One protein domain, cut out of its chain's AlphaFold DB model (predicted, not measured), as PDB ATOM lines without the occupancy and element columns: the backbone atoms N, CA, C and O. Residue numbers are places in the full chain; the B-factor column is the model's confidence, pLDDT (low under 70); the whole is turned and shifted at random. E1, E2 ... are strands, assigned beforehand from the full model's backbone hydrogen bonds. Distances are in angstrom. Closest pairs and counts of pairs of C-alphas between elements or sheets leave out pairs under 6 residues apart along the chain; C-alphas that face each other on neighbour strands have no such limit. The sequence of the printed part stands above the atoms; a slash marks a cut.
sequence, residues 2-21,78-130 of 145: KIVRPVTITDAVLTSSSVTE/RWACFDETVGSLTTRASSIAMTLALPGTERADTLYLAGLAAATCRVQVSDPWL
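AT A GLANCE: This is residues 2 to 21 and 78 to 130 of the 145 residues of an uncharacterized protein of Phenylobacterium sp. 20VBR1 (UniProt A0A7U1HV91). There is little regular structure: E1, E2 and E3 form a small wall, and long loops from residues 2 to 13, 78 to 94 and 102 to 119 arch largely over one face, leaving the other bare. The 73 printed residues hold no named helix and three strands, in sheet order E1, E2, E3, mixed. The class is all strand, with 18 residues in named elements. It is compact, radius of gyration of the C-alphas 12.4 A, spanning 34 by 25 by 19 A.

HOW THE PARTS SIT: Edge strand E1, residues 14 to 17, is antiparallel to inner strand E2, residues 95 to 101, at 167 degrees; N 99 and O 16 are 2.9 A apart, within hydrogen-bond range. Edge strand E3, residues 120 to 126, is parallel to E2 at 11 degrees, with N 100 and O 124 2.8 A apart, within range. Residues 90 to 91 pair with 116 to 117, parallel.

IN THESE COORDINATES: E1 begins at C-alpha 14 (145.688, 147.812, 137.516) and measures 7.2 A, E2 19.9 A and E3 20.0 A, ending at C-alpha 126 (146.434, 156.807, 143.205).

THE WHOLE: Residues 22 to 77 are not printed; C-alphas 21 and 78 are 6.1 A apart. E2 to E3 is a long link. Residues 129 to 130 have pLDDT under 70.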
ATOM      1  N   LYS A   2     122.614 160.629 138.792       80.31
ATOM      2  CA  LYS A   2     124.026 161.036 138.706       80.31
ATOM      3  C   LYS A   2     124.679 160.194 137.612       80.31
ATOM      4  O   LYS A   2     124.559 158.975 137.648       80.31
ATOM      5  N   ILE A   3     125.304 160.842 136.636       87.38
ATOM      6  CA  ILE A   3     126.060 160.174 135.572       87.38
ATOM      7  C   ILE A   3     127.526 160.172 136.005       87.38
ATOM      8  O   ILE A   3     128.053 161.214 136.391       87.38
ATOM      9  N   VAL A   4     128.162 159.003 135.969       88.81
ATOM     10  CA  VAL A   4     129.586 158.829 136.280       88.81
ATOM     11  C   VAL A   4     130.282 158.422 134.991       88.81
ATOM     12  O   VAL A   4     129.872 157.454 134.354       88.81
ATOM     13  N   ARG A   5     131.311 159.172 134.586       90.50
ATOM     14  CA  ARG A   5     132.124 158.805 133.424       90.50
ATOM     15  C   ARG A   5     133.033 157.629 133.811       90.50
ATOM     16  O   ARG A   5     133.773 157.772 134.786       90.50
ATOM     17  N   PRO A   6     133.002 156.500 133.085       89.69
ATOM     18  CA  PRO A   6     133.902 155.389 133.355       89.69
ATOM     19  C   PRO A   6     135.342 155.752 132.974       89.69
ATOM     20  O   PRO A   6     135.576 156.480 132.008       89.69
ATOM     21  N   VAL A   7     136.298 155.221 133.734       90.88
ATOM     22  CA  VAL A   7     137.723 155.228 133.386       90.88
ATOM     23  C   VAL A   7     138.080 153.831 132.902       90.88
ATOM     24  O   VAL A   7     137.800 152.855 133.596       90.88
ATOM     25  N   THR A   8     138.691 153.730 131.723       90.94
ATOM     26  CA  THR A   8     139.146 152.444 131.185       90.94
ATOM     27  C   THR A   8     140.270 151.886 132.053       90.94
ATOM     28  O   THR A   8     141.296 152.538 132.254       90.94
ATOM     29  N   ILE A   9     140.079 150.668 132.556       93.56
ATOM     30  CA  ILE A   9     141.088 149.954 133.334       93.56
ATOM     31  C   ILE A   9     141.905 149.098 132.370       93.56
ATOM     32  O   ILE A   9     141.376 148.194 131.736       93.56
ATOM     33  N   THR A  10     143.191 149.414 132.240       95.38
ATOM     34  CA  THR A  10     144.163 148.651 131.443       95.38
ATOM     35  C   THR A  10     145.200 148.005 132.358       95.38
ATOM     36  O   THR A  10     145.242 148.305 133.555       95.38
ATOM     37  N   ASP A  11     146.084 147.167 131.807       95.25
ATOM     38  CA  ASP A  11     147.204 146.569 132.555       95.25
ATOM     39  C   ASP A  11     148.083 147.614 133.251       95.25
ATOM     40  O   ASP A  11     148.593 147.391 134.346       95.25
ATOM     41  N   ALA A  12     148.239 148.788 132.635       94.12
ATOM     42  CA  ALA A  12     149.003 149.887 133.217       94.12
ATOM     43  C   ALA A  12     148.275 150.558 134.395       94.12
ATOM     44  O   ALA A  12     148.924 151.146 135.260       94.12
ATOM     45  N   VAL A  13     146.939 150.482 134.435       95.25
ATOM     46  CA  VAL A  13     146.117 151.069 135.501       95.25
ATOM     47  C   VAL A  13     146.010 150.116 136.688       95.25
ATOM     48  O   VAL A  13     146.189 150.546 137.829       95.25
ATOM     49  N   LEU A  14     145.752 148.825 136.458       96.19
ATOM     50  CA  LEU A  14     145.688 147.812 137.516       96.19
ATOM     51  C   LEU A  14     147.099 147.372 137.938       96.19
ATOM     52  O   LEU A  14     147.608 146.333 137.538       96.19
ATOM     53  N   THR A  15     147.728 148.164 138.802       95.62
ATOM     54  CA  THR A  15     149.122 147.943 139.230       95.62
ATOM     55  C   THR A  15     149.283 146.847 140.286       95.62
ATOM     56  O   THR A  15     150.381 146.327 140.481       95.62
ATOM     57  N   SER A  16     148.207 146.477 140.988       96.12
ATOM     58  CA  SER A  16     148.214 145.361 141.936       96.12
ATOM     59  C   SER A  16     146.828 144.746 142.093       96.12
ATOM     60  O   SER A  16     145.826 145.459 142.131       96.12
ATOM     61  N   SER A  17     146.773 143.422 142.246       96.88
ATOM     62  CA  SER A  17     145.568 142.686 142.624       96.88
ATOM     63  C   SER A  17     145.927 141.479 143.482       96.88
ATOM     64  O   SER A  17     146.850 140.726 143.172       96.88
ATOM     65  N   SER A  18     145.167 141.254 144.552       97.19
ATOM     66  CA  SER A  18     145.296 140.061 145.390       97.19
ATOM     67  C   SER A  18     144.664 138.810 144.773       97.19
ATOM     68  O   SER A  18     144.805 137.717 145.324       97.19
ATOM     69  N   VAL A  19     143.891 138.960 143.694       97.62
ATOM     70  CA  VAL A  19     143.299 137.836 142.962       97.62
ATOM     71  C   VAL A  19     144.367 137.264 142.041       97.62
ATOM     72  O   VAL A  19     144.975 137.989 141.255       97.62
ATOM     73  N   THR A  20     144.642 135.971 142.166       96.06
ATOM     74  CA  THR A  20     145.629 135.278 141.332       96.06
ATOM     75  C   THR A  20     145.095 135.074 139.922       96.06
ATOM     76  O   THR A  20     143.907 134.825 139.739       96.06
ATOM     77  N   GLU A  21     145.993 135.115 138.948       96.31
ATOM     78  CA  GLU A  21     145.716 134.816 137.546       96.31
ATOM     79  C   GLU A  21     146.683 133.705 137.119       96.31
ATOM     80  O   GLU A  21     147.849 133.994 136.850       96.31
ATOM     81  N   ARG A  78     140.589 137.429 137.748       97.31
ATOM     82  CA  ARG A  78     141.119 138.740 138.153       97.31
ATOM     83  C   ARG A  78     140.439 139.903 137.423       97.31
ATOM     84  O   ARG A  78     140.256 140.956 138.030       97.31
ATOM     85  N   TRP A  79     140.109 139.713 136.149       96.94
ATOM     86  CA  TRP A  79     139.637 140.749 135.231       96.94
ATOM     87  C   TRP A  79     138.124 140.747 135.008       96.94
ATOM     88  O   TRP A  79     137.604 141.668 134.391       96.94
ATOM     89  N   ALA A  80     137.410 139.761 135.550       96.00
ATOM     90  CA  ALA A  80     135.965 139.607 135.402       96.00
ATOM     91  C   ALA A  80     135.143 140.822 135.867       96.00
ATOM     92  O   ALA A  80     134.104 141.100 135.288       96.00
ATOM     93  N   CYS A  81     135.596 141.590 136.861       94.56
ATOM     94  CA  CYS A  81     134.920 142.825 137.286       94.56
ATOM     95  C   CYS A  81     135.136 144.029 136.349       94.56
ATOM     96  O   CYS A  81     134.516 145.071 136.561       94.56
ATOM     97  N   PHE A  82     136.046 143.921 135.379       93.75
ATOM     98  CA  PHE A  82     136.375 144.978 134.417       93.75
ATOM     99  C   PHE A  82     135.881 144.670 133.005       93.75
ATOM    100  O   PHE A  82     136.110 145.472 132.102       93.75
ATOM    101  N   ASP A  83     135.237 143.521 132.801       91.44
ATOM    102  CA  ASP A  83     134.642 143.207 131.513       91.44
ATOM    103  C   ASP A  83     133.345 144.001 131.281       91.44
ATOM    104  O   ASP A  83     132.753 144.582 132.192       91.44
ATOM    105  N   GLU A  84     132.906 144.058 130.026       86.69
ATOM    106  CA  GLU A  84     131.643 144.708 129.654       86.69
ATOM    107  C   GLU A  84     130.443 143.747 129.773       86.69
ATOM    108  O   GLU A  84     129.355 144.025 129.261       86.69
ATOM    109  N   THR A  85     130.616 142.595 130.436       86.94
ATOM    110  CA  THR A  85     129.593 141.551 130.525       86.94
ATOM    111  C   THR A  85     128.797 141.684 131.818       86.94
ATOM    112  O   THR A  85     129.322 141.793 132.924       86.94
ATOM    113  N   VAL A  86     127.470 141.623 131.707       86.12
ATOM    114  CA  VAL A  86     126.606 141.639 132.890       86.12
ATOM    115  C   VAL A  86     126.689 140.292 133.609       86.12
ATOM    116  O   VAL A  86     126.365 139.254 133.038       86.12
ATOM    117  N   GLY A  87     127.055 140.319 134.891       87.88
ATOM    118  CA  GLY A  87     127.036 139.143 135.766       87.88
ATOM    119  C   GLY A  87     128.380 138.429 135.927       87.88
ATOM    120  O   GLY A  87     128.460 137.509 136.740       87.88
ATOM    121  N   SER A  88     129.432 138.867 135.232       92.94
ATOM    122  CA  SER A  88     130.801 138.436 135.513       92.94
ATOM    123  C   SER A  88     131.229 138.875 136.916       92.94
ATOM    124  O   SER A  88     130.945 139.991 137.356       92.94
ATOM    125  N   LEU A  89     131.895 137.973 137.644       96.19
ATOM    126  CA  LEU A  89     132.339 138.211 139.015       96.19
ATOM    127  C   LEU A  89     133.826 137.899 139.161       96.19
ATOM    128  O   LEU A  89     134.259 136.773 138.925       96.19
ATOM    129  N   THR A  90     134.584 138.865 139.664       97.56
ATOM    130  CA  THR A  90     135.880 138.621 140.294       97.56
ATOM    131  C   THR A  90     135.628 138.076 141.699       97.56
ATOM    132  O   THR A  90     135.051 138.755 142.557       97.56
ATOM    133  N   THR A  91     136.058 136.842 141.954       97.25
ATOM    134  CA  THR A  91     135.744 136.112 143.191       97.25
ATOM    135  C   THR A  91     136.988 135.789 144.018       97.25
ATOM    136  O   THR A  91     138.039 135.410 143.488       97.25
ATOM    137  N   ARG A  92     136.884 135.927 145.347       96.19
ATOM    138  CA  ARG A  92     137.890 135.451 146.313       96.19
ATOM    139  C   ARG A  92     137.252 135.283 147.692       96.19
ATOM    140  O   ARG A  92     136.543 136.169 148.144       96.19
ATOM    141  N   ALA A  93     137.529 134.179 148.391       92.12
ATOM    142  CA  ALA A  93     136.812 133.840 149.628       92.12
ATOM    143  C   ALA A  93     136.945 134.893 150.748       92.12
ATOM    144  O   ALA A  93     135.960 135.255 151.384       92.12
ATOM    145  N   SER A  94     138.158 135.388 150.999       93.62
ATOM    146  CA  SER A  94     138.448 136.273 152.131       93.62
ATOM    147  C   SER A  94     138.389 137.749 151.743       93.62
ATOM    148  O   SER A  94     137.396 138.426 152.002       93.62
ATOM    149  N   SER A  95     139.438 138.276 151.120       95.00
ATOM    150  CA  SER A  95     139.502 139.692 150.757       95.00
ATOM    151  C   SER A  95     139.947 139.890 149.319       95.00
ATOM    152  O   SER A  95     140.769 139.130 148.807       95.00
ATOM    153  N   ILE A  96     139.433 140.925 148.669       98.00
ATOM    154  CA  ILE A  96     139.954 141.431 147.399       98.00
ATOM    155  C   ILE A  96     140.632 142.768 147.681       98.00
ATOM    156  O   ILE A  96     140.004 143.687 148.198       98.00
ATOM    157  N   ALA A  97     141.918 142.874 147.360       97.31
ATOM    158  CA  ALA A  97     142.673 144.117 147.397       97.31
ATOM    159  C   ALA A  97     143.157 144.457 145.985       97.31
ATOM    160  O   ALA A  97     143.748 143.600 145.327       97.31
ATOM    161  N   MET A  98     142.908 145.685 145.532       97.00
ATOM    162  CA  MET A  98     143.345 146.181 144.228       97.00
ATOM    163  C   MET A  98     143.960 147.573 144.354       97.00
ATOM    164  O   MET A  98     143.461 148.402 145.121       97.00
ATOM    165  N   THR A  99     144.998 147.835 143.564       96.19
ATOM    166  CA  THR A  99     145.599 149.164 143.421       96.19
ATOM    167  C   THR A  99     145.439 149.640 141.986       96.19
ATOM    168  O   THR A  99     145.882 148.972 141.052       96.19
ATOM    169  N   LEU A 100     144.816 150.807 141.826       94.94
ATOM    170  CA  LEU A 100     144.586 151.470 140.550       94.94
ATOM    171  C   LEU A 100     145.437 152.740 140.485       94.94
ATOM    172  O   LEU A 100     145.257 153.647 141.296       94.94
ATOM    173  N   ALA A 101     146.349 152.811 139.522       94.38
ATOM    174  CA  ALA A 101     147.118 154.012 139.231       94.38
ATOM    175  C   ALA A 101     146.521 154.692 138.000       94.38
ATOM    176  O   ALA A 101     146.666 154.209 136.879       94.38
ATOM    177  N   LEU A 102     145.806 155.795 138.210       93.00
ATOM    178  CA  LEU A 102     145.176 156.508 137.103       93.00
ATOM    179  C   LEU A 102     146.248 157.141 136.202       93.00
ATOM    180  O   LEU A 102     147.246 157.659 136.712       93.00
ATOM    181  N   PRO A 103     146.065 157.141 134.871       91.19
ATOM    182  CA  PRO A 103     146.971 157.852 133.982       91.19
ATOM    183  C   PRO A 103     146.874 159.367 134.216       91.19
ATOM    184  O   PRO A 103     145.863 159.876 134.692       91.19
ATOM    185  N   GLY A 104     147.911 160.120 133.830       88.50
ATOM    186  CA  GLY A 104     147.968 161.585 134.001       88.50
ATOM    187  C   GLY A 104     146.846 162.368 133.319       88.50
ATOM    188  O   GLY A 104     146.597 163.522 133.660       88.50
ATOM    189  N   THR A 105     146.145 161.742 132.382       88.50
ATOM    190  CA  THR A 105     144.995 162.303 131.672       88.50
ATOM    191  C   THR A 105     143.667 162.083 132.396       88.50
ATOM    192  O   THR A 105     142.655 162.628 131.968       88.50
ATOM    193  N   GLU A 106     143.648 161.295 133.473       90.12
ATOM    194  CA  GLU A 106     142.433 160.868 134.162       90.12
ATOM    195  C   GLU A 106     142.395 161.327 135.623       90.12
ATOM    196  O   GLU A 106     143.417 161.528 136.281       90.12
ATOM    197  N   ARG A 107     141.173 161.499 136.136       86.44
ATOM    198  CA  ARG A 107     140.876 161.813 137.540       86.44
ATOM    199  C   ARG A 107     139.590 161.104 137.941       86.44
ATOM    200  O   ARG A 107     138.649 161.063 137.148       86.44
ATOM    201  N   ALA A 108     139.532 160.605 139.173       86.00
ATOM    202  CA  ALA A 108     138.337 159.984 139.732       86.00
ATOM    203  C   ALA A 108     137.973 160.638 141.070       86.00
ATOM    204  O   ALA A 108     138.795 160.699 141.979       86.00
ATOM    205  N   ASP A 109     136.734 161.110 141.186       87.75
ATOM    206  CA  ASP A 109     136.135 161.613 142.433       87.75
ATOM    207  C   ASP A 109     135.082 160.646 143.007       87.75
ATOM    208  O   ASP A 109     134.572 160.833 144.111       87.75
ATOM    209  N   THR A 110     134.743 159.612 142.237       89.50
ATOM    210  CA  THR A 110     133.663 158.671 142.501       89.50
ATOM    211  C   THR A 110     134.176 157.261 142.226       89.50
ATOM    212  O   THR A 110     134.823 157.018 141.210       89.50
ATOM    213  N   LEU A 111     133.854 156.323 143.119       89.69
ATOM    214  CA  LEU A 111     134.140 154.900 142.962       89.69
ATOM    215  C   LEU A 111     132.823 154.127 142.923       89.69
ATOM    216  O   LEU A 111     131.957 154.324 143.776       89.69
ATOM    217  N   TYR A 112     132.697 153.230 141.950       90.06
ATOM    218  CA  TYR A 112     131.603 152.274 141.854       90.06
ATOM    219  C   TYR A 112     132.184 150.863 141.914       90.06
ATOM    220  O   TYR A 112     133.111 150.547 141.173       90.06
ATOM    221  N   LEU A 113     131.665 150.036 142.823       90.38
ATOM    222  CA  LEU A 113     132.094 148.651 142.998       90.38
ATOM    223  C   LEU A 113     130.955 147.728 142.579       90.38
ATOM    224  O   LEU A 113     129.907 147.694 143.222       90.38
ATOM    225  N   ALA A 114     131.184 146.975 141.512       91.12
ATOM    226  CA  ALA A 114     130.304 145.927 141.022       91.12
ATOM    227  C   ALA A 114     131.147 144.756 140.512       91.12
ATOM    228  O   ALA A 114     132.359 144.886 140.354       91.12
ATOM    229  N   GLY A 115     130.515 143.601 140.298       93.50
ATOM    230  CA  GLY A 115     131.219 142.434 139.768       93.50
ATOM    231  C   GLY A 115     132.230 141.818 140.744       93.50
ATOM    232  O   GLY A 115     133.197 141.206 140.312       93.50
ATOM    233  N   LEU A 116     132.063 142.005 142.058       95.50
ATOM    234  CA  LEU A 116     132.995 141.528 143.087       95.50
ATOM    235  C   LEU A 116     132.272 140.641 144.101       95.50
ATOM    236  O   LEU A 116     131.235 141.032 144.634       95.50
ATOM    237  N   ALA A 117     132.851 139.480 144.415       96.56
ATOM    238  CA  ALA A 117     132.359 138.590 145.465       96.56
ATOM    239  C   ALA A 117     133.496 138.181 146.417       96.56
ATOM    240  O   ALA A 117     134.330 137.330 146.092       96.56
ATOM    241  N   ALA A 118     133.519 138.806 147.597       96.06
ATOM    242  CA  ALA A 118     134.440 138.525 148.699       96.06
ATOM    243  C   ALA A 118     133.871 139.031 150.031       96.06
ATOM    244  O   ALA A 118     132.977 139.878 150.034       96.06
ATOM    245  N   ALA A 119     134.412 138.573 151.166       95.94
ATOM    246  CA  ALA A 119     133.985 139.074 152.477       95.94
ATOM    247  C   ALA A 119     134.385 140.543 152.706       95.94
ATOM    248  O   ALA A 119     133.688 141.279 153.398       95.94
ATOM    249  N   THR A 120     135.501 140.985 152.118       95.69
ATOM    250  CA  THR A 120     135.939 142.389 152.154       95.69
ATOM    251  C   THR A 120     136.570 142.802 150.829       95.69
ATOM    252  O   THR A 120     137.250 142.006 150.182       95.69
ATOM    253  N   CYS A 121     136.380 144.062 150.440       95.50
ATOM    254  CA  CYS A 121     137.038 144.658 149.280       95.50
ATOM    255  C   CYS A 121     137.775 145.935 149.702       95.50
ATOM    256  O   CYS A 121     137.201 146.801 150.361       95.50
ATOM    257  N   ARG A 122     139.044 146.058 149.314       95.44
ATOM    258  CA  ARG A 122     139.866 147.258 149.474       95.44
ATOM    259  C   ARG A 122     140.347 147.697 148.098       95.44
ATOM    260  O   ARG A 122     141.063 146.959 147.432       95.44
ATOM    261  N   VAL A 123     140.000 148.916 147.708       94.94
ATOM    262  CA  VAL A 123     140.518 149.538 146.487       94.94
ATOM    263  C   VAL A 123     141.332 150.756 146.887       94.94
ATOM    264  O   VAL A 123     140.844 151.624 147.608       94.94
ATOM    265  N   GLN A 124     142.584 150.794 146.452       94.12
ATOM    266  CA  GLN A 124     143.452 151.952 146.580       94.12
ATOM    267  C   GLN A 124     143.587 152.596 145.206       94.12
ATOM    268  O   GLN A 124     144.024 151.948 144.264       94.12
ATOM    269  N   VAL A 125     143.214 153.868 145.093       93.00
ATOM    270  CA  VAL A 125     143.365 154.635 143.854       93.00
ATOM    271  C   VAL A 125     144.429 155.697 144.087       93.00
ATOM    272  O   VAL A 125     144.328 156.467 145.041       93.00
ATOM    273  N   SER A 126     145.455 155.724 143.246       89.94
ATOM    274  CA  SER A 126     146.434 156.807 143.205       89.94
ATOM    275  C   SER A 126     146.243 157.601 141.925       89.94
ATOM    276  O   SER A 126     146.234 157.019 140.839       89.94
ATOM    277  N   ASP A 127     146.134 158.920 142.051       81.81
ATOM    278  CA  ASP A 127     146.223 159.820 140.910       81.81
ATOM    279  C   ASP A 127     147.608 160.504 140.888       81.81
ATOM    280  O   ASP A 127     148.205 160.743 141.943       81.81
ATOM    281  N   PRO A 128     148.157 160.795 139.701       75.00
ATOM    282  CA  PRO A 128     149.509 161.333 139.556       75.00
ATOM    283  C   PRO A 128     149.615 162.829 139.893       75.00
ATOM    284  O   PRO A 128     150.716 163.370 139.949       75.00
ATOM    285  N   TRP A 129     148.495 163.511 140.130       65.69
ATOM    286  CA  TRP A 129     148.441 164.941 140.439       65.69
ATOM    287  C   TRP A 129     148.326 165.222 141.941       65.69
ATOM    288  O   TRP A 129     148.645 166.318 142.396       65.69
ATOM    289  N   LEU A 130     147.901 164.227 142.712       56.22
ATOM    290  CA  LEU A 130     147.860 164.192 144.160       56.22
ATOM    291  C   LEU A 130     148.969 163.266 144.667       56.22
ATOM    292  O   LEU A 130     148.733 162.385 145.492       56.22
TER     293      LEU A 130